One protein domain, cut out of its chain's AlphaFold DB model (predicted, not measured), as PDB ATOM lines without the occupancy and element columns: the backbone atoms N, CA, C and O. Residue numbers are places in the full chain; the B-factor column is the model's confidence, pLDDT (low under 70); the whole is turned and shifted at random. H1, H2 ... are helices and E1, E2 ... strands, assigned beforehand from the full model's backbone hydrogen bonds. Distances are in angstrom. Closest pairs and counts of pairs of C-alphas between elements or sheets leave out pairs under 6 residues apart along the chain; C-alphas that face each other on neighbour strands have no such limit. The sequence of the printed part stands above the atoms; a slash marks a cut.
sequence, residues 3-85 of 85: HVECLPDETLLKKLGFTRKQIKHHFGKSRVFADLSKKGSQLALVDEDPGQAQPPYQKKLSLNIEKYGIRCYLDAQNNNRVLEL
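What this domain is: This is residues 3 to 85 of the 85 residues of an uncharacterized protein of Filimonas effusa (UniProt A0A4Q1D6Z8). A twisted four-stranded sheet, E2 E5 E4 E3, forms a wall with H2 over its E2 and E5 end on one face, while the long link of residues 47 to 61 loops out over the same face and the other face is bare. Beyond the E2 edge sit H1 and the short strand E1. The printed part has 83 residues with two named helices and five named strands, in the order H1 E1 H2 E2 E3 E4 E5; the sheet is mixed, and the class is mixed, helices and strands, with under half of the residues in named elements. The whole is compact, with a radius of gyration of the C-alphas of 12.1 A, and rounded, with spans of 30 by 27 by 23 A.

Where its parts are: In the sheet, E2 is residues 43 to 46, E5 residues 80 to 84 at 13.1 A, E4 residues 70 to 75 at 16.6 A, and E3 residues 62 to 67 at 15.1 A from first to last C-alpha. E5 ends at C-alpha 84, (130.061, 231.318, 199.381). H2 is residues 29 to 36, 10.6 A long. H1 is residues 7 to 15, 12.3 A long, and begins at C-alpha 7, (128.453, 246.627, 199.137). E1 is residues 23 to 25.

How they stand to each other: E2 and E3 are the edge strands, and from edge to edge the strands' lines turn by 70 degrees. E2 and E5 are parallel at 24 degrees, with N 83 and O 44 2.8 A apart, within hydrogen-bond range. E3 E4 E5 is a meander, each strand the antiparallel neighbour of the one before. In the hairpin of E4 and E5, at 157 degrees, N 73 and O 82 are 2.8 A apart; in that of E3 and E4, at 156 degrees, N 64 and O 72 are 2.8 A apart. H2 is on the sheet at a height of 9.3 A, over E2 and E5, and runs along the strands, at 8 degrees to E2 on the local plane. The closest C-alphas of H2 and E2 are those of Lys 29 and Val 46, 6.4 A apart. H1 is only just not on the sheet, with 4 pairs of C-alphas within 10 A; the closest C-alphas of H1 and E2 are those of Asp 9 and Leu 45, 7.1 A apart. The closest C-alphas of H1 and E1 are those of Glu 10 and His 25, 6.9 A apart. E1 pairs with no named strand, but E1 and E2 are near each other, with 5 pairs of C-alphas within 10 A. H1 and H2 are apart. In H1 and H2 every O i to N i+4 pair is within hydrogen-bond range.

The domain as a whole: The two C-alphas farthest apart are those of Gly 17 and Gly 51, 33.1 A. The printed part has no cut. The link from E2 to E3, 15 residues, is long. The mean pLDDT of the printed part is 93.2, and residue 51 is under 70.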
ATOM      1  N   HIS A   3     137.363 239.690 203.780       97.88
ATOM      2  CA  HIS A   3     137.359 240.141 202.399       97.88
ATOM      3  C   HIS A   3     135.938 239.997 201.851       97.88
ATOM      4  O   HIS A   3     135.329 238.950 202.032       97.88
ATOM      5  N   VAL A   4     135.412 241.033 201.210       97.12
ATOM      6  CA  VAL A   4     134.073 241.016 200.595       97.12
ATOM      7  C   VAL A   4     134.148 241.543 199.179       97.12
ATOM      8  O   VAL A   4     135.077 242.305 198.882       97.12
ATOM      9  N   GLU A   5     133.198 241.167 198.327       93.31
ATOM     10  CA  GLU A   5     133.203 241.606 196.932       93.31
ATOM     11  C   GLU A   5     132.215 242.723 196.578       93.31
ATOM     12  O   GLU A   5     132.397 243.419 195.574       93.31
ATOM     13  N   CYS A   6     131.171 242.889 197.391       92.25
ATOM     14  CA  CYS A   6     130.076 243.799 197.105       92.25
ATOM     15  C   CYS A   6     129.684 244.645 198.331       92.25
ATOM     16  O   CYS A   6     130.090 244.410 199.475       92.25
ATOM     17  N   LEU A   7     128.916 245.712 198.085       94.12
ATOM     18  CA  LEU A   7     128.453 246.627 199.137       94.12
ATOM     19  C   LEU A   7     127.422 245.986 200.086       94.12
ATOM     20  O   LEU A   7     127.479 246.295 201.284       94.12
ATOM     21  N   PRO A   8     126.501 245.119 199.612       94.62
ATOM     22  CA  PRO A   8     125.633 244.339 200.493       94.62
ATOM     23  C   PRO A   8     126.398 243.544 201.560       94.62
ATOM     24  O   PRO A   8     126.100 243.708 202.744       94.62
ATOM     25  N   ASP A   9     127.441 242.801 201.188       94.88
ATOM     26  CA  ASP A   9     128.253 242.015 202.130       94.88
ATOM     27  C   ASP A   9     128.967 242.880 203.165       94.88
ATOM     28  O   ASP A   9     128.950 242.595 204.367       94.88
ATOM     29  N   GLU A  10     129.575 243.985 202.723       96.25
ATOM     30  CA  GLU A  10     130.194 244.938 203.644       96.25
ATOM     31  C   GLU A  10     129.163 245.481 204.644       96.25
ATOM     32  O   GLU A  10     129.459 245.655 205.830       96.25
ATOM     33  N   THR A  11     127.944 245.745 204.172       97.25
ATOM     34  CA  THR A  11     126.846 246.238 205.005       97.25
ATOM     35  C   THR A  11     126.386 245.175 206.000       97.25
ATOM     36  O   THR A  11     126.218 245.497 207.178       97.25
ATOM     37  N   LEU A  12     126.248 243.918 205.571       95.81
ATOM     38  CA  LEU A  12     125.920 242.785 206.435       95.81
ATOM     39  C   LEU A  12     126.953 242.636 207.557       95.81
ATOM     40  O   LEU A  12     126.589 242.628 208.731       95.81
ATOM     41  N   LEU A  13     128.246 242.610 207.226       97.31
ATOM     42  CA  LEU A  13     129.312 242.486 208.224       97.31
ATOM     43  C   LEU A  13     129.316 243.654 209.215       97.31
ATOM     44  O   LEU A  13     129.473 243.445 210.419       97.31
ATOM     45  N   LYS A  14     129.084 244.884 208.743       97.81
ATOM     46  CA  LYS A  14     128.929 246.041 209.638       97.81
ATOM     47  C   LYS A  14     127.746 245.867 210.590       97.81
ATOM     48  O   LYS A  14     127.873 246.185 211.770       97.81
ATOM     49  N   LYS A  15     126.610 245.346 210.110       98.06
ATOM     50  CA  LYS A  15     125.433 245.052 210.948       98.06
ATOM     51  C   LYS A  15     125.686 243.921 211.947       98.06
ATOM     52  O   LYS A  15     125.132 243.970 213.039       98.06
ATOM     53  N   LEU A  16     126.564 242.975 211.617       97.19
ATOM     54  CA  LEU A  16     127.039 241.922 212.522       97.19
ATOM     55  C   LEU A  16     128.113 242.399 213.522       97.19
ATOM     56  O   LEU A  16     128.590 241.605 214.327       97.19
ATOM     57  N   GLY A  17     128.491 243.684 213.502       98.12
ATOM     58  CA  GLY A  17     129.404 244.288 214.477       98.12
ATOM     59  C   GLY A  17     130.870 244.372 214.041       98.12
ATOM     60  O   GLY A  17     131.714 244.800 214.829       98.12
ATOM     61  N   PHE A  18     131.202 244.014 212.796       98.06
ATOM     62  CA  PHE A  18     132.563 244.169 212.285       98.06
ATOM     63  C   PHE A  18     132.861 245.623 211.909       98.06
ATOM     64  O   PHE A  18     132.092 246.304 211.229       98.06
ATOM     65  N   THR A  19     134.027 246.109 212.329       97.62
ATOM     66  CA  THR A  19     134.468 247.474 212.031       97.62
ATOM     67  C   THR A  19     135.070 247.583 210.631       97.62
ATOM     68  O   THR A  19     135.605 246.621 210.080       97.62
ATOM     69  N   ARG A  20     135.111 248.804 210.081       95.44
ATOM     70  CA  ARG A  20     135.771 249.087 208.792       95.44
ATOM     71  C   ARG A  20     137.242 248.649 208.746       95.44
ATOM     72  O   ARG A  20     137.739 248.332 207.678       95.44
ATOM     73  N   LYS A  21     137.949 248.612 209.883       97.31
ATOM     74  CA  LYS A  21     139.353 248.158 209.948       97.31
ATOM     75  C   LYS A  21     139.502 246.638 209.804       97.31
ATOM     76  O   LYS A  21     140.594 246.165 209.508       97.31
ATOM     77  N   GLN A  22     138.428 245.885 210.040       97.88
ATOM     78  CA  GLN A  22     138.392 244.425 209.933       97.88
ATOM     79  C   GLN A  22     137.888 243.947 208.568       97.88
ATOM     80  O   GLN A  22     138.045 242.765 208.266       97.88
ATOM     81  N   ILE A  23     137.306 244.844 207.764       98.12
ATOM     82  CA  ILE A  23     136.710 244.535 206.464       98.12
ATOM     83  C   ILE A  23     137.553 245.170 205.356       98.12
ATOM     84  O   ILE A  23     137.833 246.369 205.373       98.12
ATOM     85  N   LYS A  24     137.918 244.373 204.354       97.69
ATOM     86  CA  LYS A  24     138.517 244.834 203.106       97.69
ATOM     87  C   LYS A  24     137.548 244.549 201.965       97.69
ATOM     88  O   LYS A  24     137.380 243.401 201.567       97.69
ATOM     89  N   HIS A  25     136.948 245.604 201.433       96.69
ATOM     90  CA  HIS A  25     136.123 245.525 200.236       96.69
ATOM     91  C   HIS A  25     137.007 245.415 198.993       96.69
ATOM     92  O   HIS A  25     137.923 246.218 198.792       96.69
ATOM     93  N   HIS A  26     136.717 244.434 198.150       93.88
ATOM     94  CA  HIS A  26     137.310 244.249 196.833       93.88
ATOM     95  C   HIS A  26     136.210 244.405 195.803       93.88
ATOM     96  O   HIS A  26     135.161 243.826 195.970       93.88
ATOM     97  N   PHE A  27     136.413 245.159 194.732       89.12
ATOM     98  CA  PHE A  27     135.414 245.220 193.663       89.12
ATOM     99  C   PHE A  27     135.538 243.964 192.780       89.12
ATOM    100  O   PHE A  27     136.226 244.002 191.756       89.12
ATOM    101  N   GLY A  28     134.958 242.849 193.246       88.50
ATOM    102  CA  GLY A  28     134.857 241.556 192.555       88.50
ATOM    103  C   GLY A  28     135.728 240.405 193.099       88.50
ATOM    104  O   GLY A  28     136.888 240.592 193.502       88.50
ATOM    105  N   LYS A  29     135.185 239.183 193.005       89.62
ATOM    106  CA  LYS A  29     135.749 237.881 193.422       89.62
ATOM    107  C   LYS A  29     137.216 237.633 193.057       89.62
ATOM    108  O   LYS A  29     138.017 237.222 193.897       89.62
ATOM    109  N   SER A  30     137.632 237.945 191.828       90.00
ATOM    110  CA  SER A  30     139.022 237.725 191.382       90.00
ATOM    111  C   SER A  30     140.053 238.472 192.237       90.00
ATOM    112  O   SER A  30     141.141 237.954 192.500       90.00
ATOM    113  N   ARG A  31     139.718 239.681 192.706       92.88
ATOM    114  CA  ARG A  31     140.603 240.481 193.568       92.88
ATOM    115  C   ARG A  31     140.643 239.931 194.991       92.88
ATOM    116  O   ARG A  31     141.722 239.899 195.579       92.88
ATOM    117  N   VAL A  32     139.512 239.431 195.498       95.25
ATOM    118  CA  VAL A  32     139.439 238.716 196.783       95.25
ATOM    119  C   VAL A  32     140.423 237.545 196.784       95.25
ATOM    120  O   VAL A  32     141.302 237.472 197.645       95.25
ATOM    121  N   PHE A  33     140.347 236.676 195.774       94.38
ATOM    122  CA  PHE A  33     141.214 235.501 195.674       94.38
ATOM    123  C   PHE A  33     142.687 235.833 195.412       94.38
ATOM    124  O   PHE A  33     143.571 235.144 195.922       94.38
ATOM    125  N   ALA A  34     142.982 236.901 194.666       93.88
ATOM    126  CA  ALA A  34     144.358 237.363 194.475       93.88
ATOM    127  C   ALA A  34     145.015 237.844 195.782       93.88
ATOM    128  O   ALA A  34     146.236 237.770 195.917       93.88
ATOM    129  N   ASP A  35     144.223 238.345 196.731       95.06
ATOM    130  CA  ASP A  35     144.698 238.767 198.049       95.06
ATOM    131  C   ASP A  35     144.828 237.575 199.012       95.06
ATOM    132  O   ASP A  35     145.816 237.486 199.744       95.06
ATOM    133  N   LEU A  36     143.864 236.648 198.982       95.44
ATOM    134  CA  LEU A  36     143.891 235.409 199.767       95.44
ATOM    135  C   LEU A  36     145.068 234.505 199.388       95.44
ATOM    136  O   LEU A  36     145.678 233.902 200.260       95.44
ATOM    137  N   SER A  37     145.455 234.456 198.111       94.62
ATOM    138  CA  SER A  37     146.602 233.647 197.673       94.62
ATOM    139  C   SER A  37     147.952 234.120 198.225       94.62
ATOM    140  O   SER A  37     148.931 233.383 198.153       94.62
ATOM    141  N   LYS A  38     148.016 235.342 198.772       94.75
ATOM    142  CA  LYS A  38     149.240 235.967 199.298       94.75
ATOM    143  C   LYS A  38     149.264 236.056 200.824       94.75
ATOM    144  O   LYS A  38     150.257 236.517 201.381       94.75
ATOM    145  N   LYS A  39     148.163 235.719 201.504       94.81
ATOM    146  CA  LYS A  39     147.980 235.947 202.944       94.81
ATOM    147  C   LYS A  39     147.299 234.751 203.590       94.81
ATOM    148  O   LYS A  39     146.381 234.191 203.009       94.81
ATOM    149  N   GLY A  40     147.697 234.419 204.816       95.38
ATOM    150  CA  GLY A  40     147.082 233.342 205.595       95.38
ATOM    151  C   GLY A  40     146.154 233.819 206.705       95.38
ATOM    152  O   GLY A  40     146.208 234.982 207.108       95.38
ATOM    153  N   SER A  41     145.328 232.908 207.224       97.25
ATOM    154  CA  SER A  41     144.357 233.142 208.305       97.25
ATOM    155  C   SER A  41     143.371 234.285 208.018       97.25
ATOM    156  O   SER A  41     143.093 235.135 208.867       97.25
ATOM    157  N   GLN A  42     142.862 234.333 206.788       97.81
ATOM    158  CA  GLN A  42     141.871 235.304 206.325       97.81
ATOM    159  C   GLN A  42     140.488 234.660 206.140       97.81
ATOM    160  O   GLN A  42     140.366 233.443 205.990       97.81
ATOM    161  N   LEU A  43     139.446 235.493 206.124       97.75
ATOM    162  CA  LEU A  43     138.069 235.103 205.818       97.75
ATOM    163  C   LEU A  43     137.597 235.864 204.578       97.75
ATOM    164  O   LEU A  43     137.890 237.052 204.460       97.75
ATOM    165  N   ALA A  44     136.849 235.218 203.691       97.31
ATOM    166  CA  ALA A  44     136.149 235.881 202.598       97.31
ATOM    167  C   ALA A  44     134.660 235.532 202.567       97.31
ATOM    168  O   ALA A  44     134.299 234.406 202.898       97.31
ATOM    169  N   LEU A  45     133.845 236.502 202.159       96.31
ATOM    170  CA  LEU A  45     132.471 236.345 201.683       96.31
ATOM    171  C   LEU A  45     132.477 236.635 200.177       96.31
ATOM    172  O   LEU A  45     133.054 237.645 199.761       96.31
ATOM    173  N   VAL A  46     131.914 235.722 199.392       93.94
ATOM    174  CA  VAL A  46     131.761 235.831 197.935       93.94
ATOM    175  C   VAL A  46     130.408 235.251 197.525       93.94
ATOM    176  O   VAL A  46     129.907 234.350 198.195       93.94
ATOM    177  N   ASP A  47     129.857 235.720 196.421       90.00
ATOM    178  CA  ASP A  47     128.612 235.252 195.829       90.00
ATOM    179  C   ASP A  47     128.852 233.976 194.988       90.00
ATOM    180  O   ASP A  47     129.931 233.753 194.397       90.00
ATOM    181  N   GLU A  48     127.836 233.109 194.922       81.75
ATOM    182  CA  GLU A  48     127.750 232.039 193.928       81.75
ATOM    183  C   GLU A  48     127.448 232.650 192.544       81.75
ATOM    184  O   GLU A  48     126.305 232.939 192.210       81.75
ATOM    185  N   ASP A  49     128.481 232.861 191.721       77.81
ATOM    186  CA  ASP A  49     128.331 233.318 190.330       77.81
ATOM    187  C   ASP A  49     128.112 232.124 189.369       77.81
ATOM    188  O   ASP A  49     129.091 231.490 188.939       77.81
ATOM    189  N   PRO A  50     126.868 231.789 188.970       72.38
ATOM    190  CA  PRO A  50     126.624 230.696 188.037       72.38
ATOM    191  C   PRO A  50     127.198 231.001 186.648       72.38
ATOM    192  O   PRO A  50     127.055 232.094 186.102       72.38
ATOM    193  N   GLY A  51     127.833 229.997 186.038       69.25
ATOM    194  CA  GLY A  51     128.324 230.069 184.656       69.25
ATOM    195  C   GLY A  51     129.616 230.869 184.451       69.25
ATOM    196  O   GLY A  51     130.102 230.941 183.323       69.25
ATOM    197  N   GLN A  52     130.207 231.432 185.509       74.31
ATOM    198  CA  GLN A  52     131.504 232.106 185.430       74.31
ATOM    199  C   GLN A  52     132.672 231.118 185.549       74.31
ATOM    200  O   GLN A  52     132.614 230.105 186.251       74.31
ATOM    201  N   ALA A  53     133.772 231.422 184.857       76.38
ATOM    202  CA  ALA A  53     134.987 230.624 184.950       76.38
ATOM    203  C   ALA A  53     135.585 230.740 186.360       76.38
ATOM    204  O   ALA A  53     136.010 231.818 186.778       76.38
ATOM    205  N   GLN A  54     135.663 229.620 187.083       78.38
ATOM    206  CA  GLN A  54     136.211 229.632 188.437       78.38
ATOM    207  C   GLN A  54     137.711 229.980 188.446       78.38
ATOM    208  O   GLN A  54     138.504 229.310 187.762       78.38
ATOM    209  N   PRO A  55     138.137 230.973 189.252       83.94
ATOM    210  CA  PRO A  55     139.539 231.346 189.379       83.94
ATOM    211  C   PRO A  55     140.417 230.174 189.855       83.94
ATOM    212  O   PRO A  55     139.974 229.360 190.666       83.94
ATOM    213  N   PRO A  56     141.698 230.094 189.437       87.38
ATOM    214  CA  PRO A  56     142.590 228.992 189.816       87.38
ATOM    215  C   PRO A  56     142.749 228.788 191.327       87.38
ATOM    216  O   PRO A  56     143.000 227.671 191.767       87.38
ATOM    217  N   TYR A  57     142.616 229.856 192.116       90.88
ATOM    218  CA  TYR A  57     142.635 229.776 193.576       90.88
ATOM    219  C   TYR A  57     141.419 229.015 194.119       90.88
ATOM    220  O   TYR A  57     141.589 228.137 194.958       90.88
ATOM    221  N   GLN A  58     140.220 229.287 193.592       89.06
ATOM    222  CA  GLN A  58     138.974 228.651 194.032       89.06
ATOM    223  C   GLN A  58     139.015 227.132 193.838       89.06
ATOM    224  O   GLN A  58     138.612 226.385 194.722       89.06
ATOM    225  N   LYS A  59     139.623 226.664 192.739       88.06
ATOM    226  CA  LYS A  59     139.795 225.230 192.440       88.06
ATOM    227  C   LYS A  59     140.643 224.462 193.461       88.06
ATOM    228  O   LYS A  59     140.619 223.236 193.458       88.06
ATOM    229  N   LYS A  60     141.437 225.156 194.284       91.44
ATOM    230  CA  LYS A  60     142.287 224.543 195.320       91.44
ATOM    231  C   LYS A  60     141.584 224.427 196.669       91.44
ATOM    232  O   LYS A  60     142.126 223.800 197.574       91.44
ATOM    233  N   LEU A  61     140.433 225.074 196.818       94.38
ATOM    234  CA  LEU A  61     139.692 225.081 198.063       94.38
ATOM    235  C   LEU A  61     138.944 223.758 198.224       94.38
ATOM    236  O   LEU A  61     138.329 223.263 197.280       94.38
ATOM    237  N   SER A  62     138.966 223.201 199.429       96.12
ATOM    238  CA  SER A  62     138.156 222.037 199.772       96.12
ATOM    239  C   SER A  62     136.890 222.479 200.492       96.12
ATOM    240  O   SER A  62     136.937 223.314 201.397       96.12
ATOM    241  N   LEU A  63     135.742 221.928 200.095       96.38
ATOM    242  CA  LEU A  63     134.502 222.139 200.838       96.38
ATOM    243  C   LEU A  63     134.665 221.542 202.241       96.38
ATOM    244  O   LEU A  63     135.046 220.383 202.385       96.38
ATOM    245  N   ASN A  64     134.394 222.350 203.262       95.88
ATOM    246  CA  ASN A  64     134.488 221.951 204.663       95.88
ATOM    247  C   ASN A  64     133.098 221.678 205.250       95.88
ATOM    248  O   ASN A  64     132.863 220.629 205.841       95.88
ATOM    249  N   ILE A  65     132.160 222.612 205.077       96.88
ATOM    250  CA  ILE A  65     130.780 222.461 205.550       96.88
ATOM    251  C   ILE A  65     129.817 223.234 204.652       96.88
ATOM    252  O   ILE A  65     130.146 224.319 204.183       96.88
ATOM    253  N   GLU A  66     128.617 222.700 204.458       96.50
ATOM    254  CA  GLU A  66     127.497 223.391 203.819       96.50
ATOM    255  C   GLU A  66     126.312 223.413 204.788       96.50
ATOM    256  O   GLU A  66     125.936 222.380 205.352       96.50
ATOM    257  N   LYS A  67     125.757 224.600 205.052       96.31
ATOM    258  CA  LYS A  67     124.632 224.759 205.980       96.31
ATOM    259  C   LYS A  67     123.781 225.966 205.609       96.31
ATOM    260  O   LYS A  67     124.311 227.045 205.383       96.31
ATOM    261  N   TYR A  68     122.459 225.791 205.616       94.81
ATOM    262  CA  TYR A  68     121.490 226.842 205.271       94.81
ATOM    263  C   TYR A  68     121.721 227.461 203.879       94.81
ATOM    264  O   TYR A  68     121.477 228.646 203.690       94.81
ATOM    265  N   GLY A  69     122.223 226.668 202.925       91.50
ATOM    266  CA  GLY A  69     122.587 227.141 201.586       91.50
ATOM    267  C   GLY A  69     123.953 227.826 201.495       91.50
ATOM    268  O   GLY A  69     124.395 228.110 200.398       91.50
ATOM    269  N   ILE A  70     124.653 228.031 202.616       93.56
ATOM    270  CA  ILE A  70     125.981 228.654 202.640       93.56
ATOM    271  C   ILE A  70     127.050 227.567 202.601       93.56
ATOM    272  O   ILE A  70     127.073 226.680 203.468       93.56
ATOM    273  N   ARG A  71     127.983 227.668 201.651       95.88
ATOM    274  CA  ARG A  71     129.140 226.768 201.546       95.88
ATOM    275  C   ARG A  71     130.369 227.412 202.165       95.88
ATOM    276  O   ARG A  71     130.734 228.538 201.857       95.88
ATOM    277  N   CYS A  72     131.039 226.680 203.041       97.00
ATOM    278  CA  CYS A  72     132.284 227.090 203.668       97.00
ATOM    279  C   CYS A  72     133.415 226.216 203.149       97.00
ATOM    280  O   CYS A  72     133.438 225.003 203.378       97.00
ATOM    281  N   TYR A  73     134.374 226.848 202.490       97.19
ATOM    282  CA  TYR A  73     135.565 226.212 201.964       97.19
ATOM    283  C   TYR A  73     136.798 226.536 202.811       97.19
ATOM    284  O   TYR A  73     136.897 227.607 203.418       97.19
ATOM    285  N   LEU A  74     137.759 225.614 202.815       97.44
ATOM    286  CA  LEU A  74     139.048 225.742 203.484       97.44
ATOM    287  C   LEU A  74     140.187 225.748 202.457       97.44
ATOM    288  O   LEU A  74     140.303 224.857 201.619       97.44
ATOM    289  N   ASP A  75     141.071 226.734 202.572       96.50
ATOM    290  CA  ASP A  75     142.425 226.668 202.027       96.50
ATOM    291  C   ASP A  75     143.346 226.115 203.118       96.50
ATOM    292  O   ASP A  75     143.730 226.840 204.040       96.50
ATOM    293  N   ALA A  76     143.700 224.834 203.029       94.00
ATOM    294  CA  ALA A  76     144.559 224.192 204.020       94.00
ATOM    295  C   ALA A  76     145.997 224.746 204.028       94.00
ATOM    296  O   ALA A  76     146.661 224.674 205.059       94.00
ATOM    297  N   GLN A  77     146.479 225.311 202.913       94.06
ATOM    298  CA  GLN A  77     147.851 225.824 202.817       94.06
ATOM    299  C   GLN A  77     148.006 227.126 203.598       94.06
ATOM    300  O   GLN A  77     148.968 227.300 204.340       94.06
ATOM    301  N   ASN A  78     147.040 228.032 203.446       94.88
ATOM    302  CA  ASN A  78     147.083 229.355 204.067       94.88
ATOM    303  C   ASN A  78     146.184 229.471 205.307       94.88
ATOM    304  O   ASN A  78     146.160 230.518 205.952       94.88
ATOM    305  N   ASN A  79     145.437 228.418 205.655       96.19
ATOM    306  CA  ASN A  79     144.398 228.437 206.688       96.19
ATOM    307  C   ASN A  79     143.352 229.547 206.445       96.19
ATOM    308  O   ASN A  79     142.896 230.212 207.377       96.19
ATOM    309  N   ASN A  80     143.005 229.789 205.179       97.62
ATOM    310  CA  ASN A  80     141.963 230.748 204.814       97.62
ATOM    311  C   ASN A  80     140.604 230.061 204.744       97.62
ATOM    312  O   ASN A  80     140.509 228.878 204.416       97.62
ATOM    313  N   ARG A  81     139.544 230.821 205.006       97.69
ATOM    314  CA  ARG A  81     138.162 230.360 204.864       97.69
ATOM    315  C   ARG A  81     137.423 231.213 203.850       97.69
ATOM    316  O   ARG A  81     137.568 232.436 203.853       97.69
ATOM    317  N   VAL A  82     136.621 230.573 203.012       96.94
ATOM    318  CA  VAL A  82     135.764 231.249 202.034       96.94
ATOM    319  C   VAL A  82     134.333 230.810 202.287       96.94
ATOM    320  O   VAL A  82     134.049 229.617 202.256       96.94
ATOM    321  N   LEU A  83     133.463 231.767 202.585       96.00
ATOM    322  CA  LEU A  83     132.023 231.580 202.640       96.00
ATOM    323  C   LEU A  83     131.462 232.006 201.287       96.00
ATOM    324  O   LEU A  83     131.667 233.146 200.877       96.00
ATOM    325  N   GLU A  84     130.818 231.072 200.603       93.56
ATOM    326  CA  GLU A  84     130.061 231.318 199.381       93.56
ATOM    327  C   GLU A  84     128.575 231.369 199.754       93.56
ATOM    328  O   GLU A  84     128.076 230.422 200.383       93.56
ATOM    329  N   LEU A  85     127.943 232.516 199.477       90.50
ATOM    330  CA  LEU A  85     126.548 232.842 199.797       90.50
ATOM    331  C   LEU A  85     125.611 232.611 198.607       90.50
ATOM    332  O   LEU A  85     126.066 232.788 197.452       90.50
TER     333      LEU A  85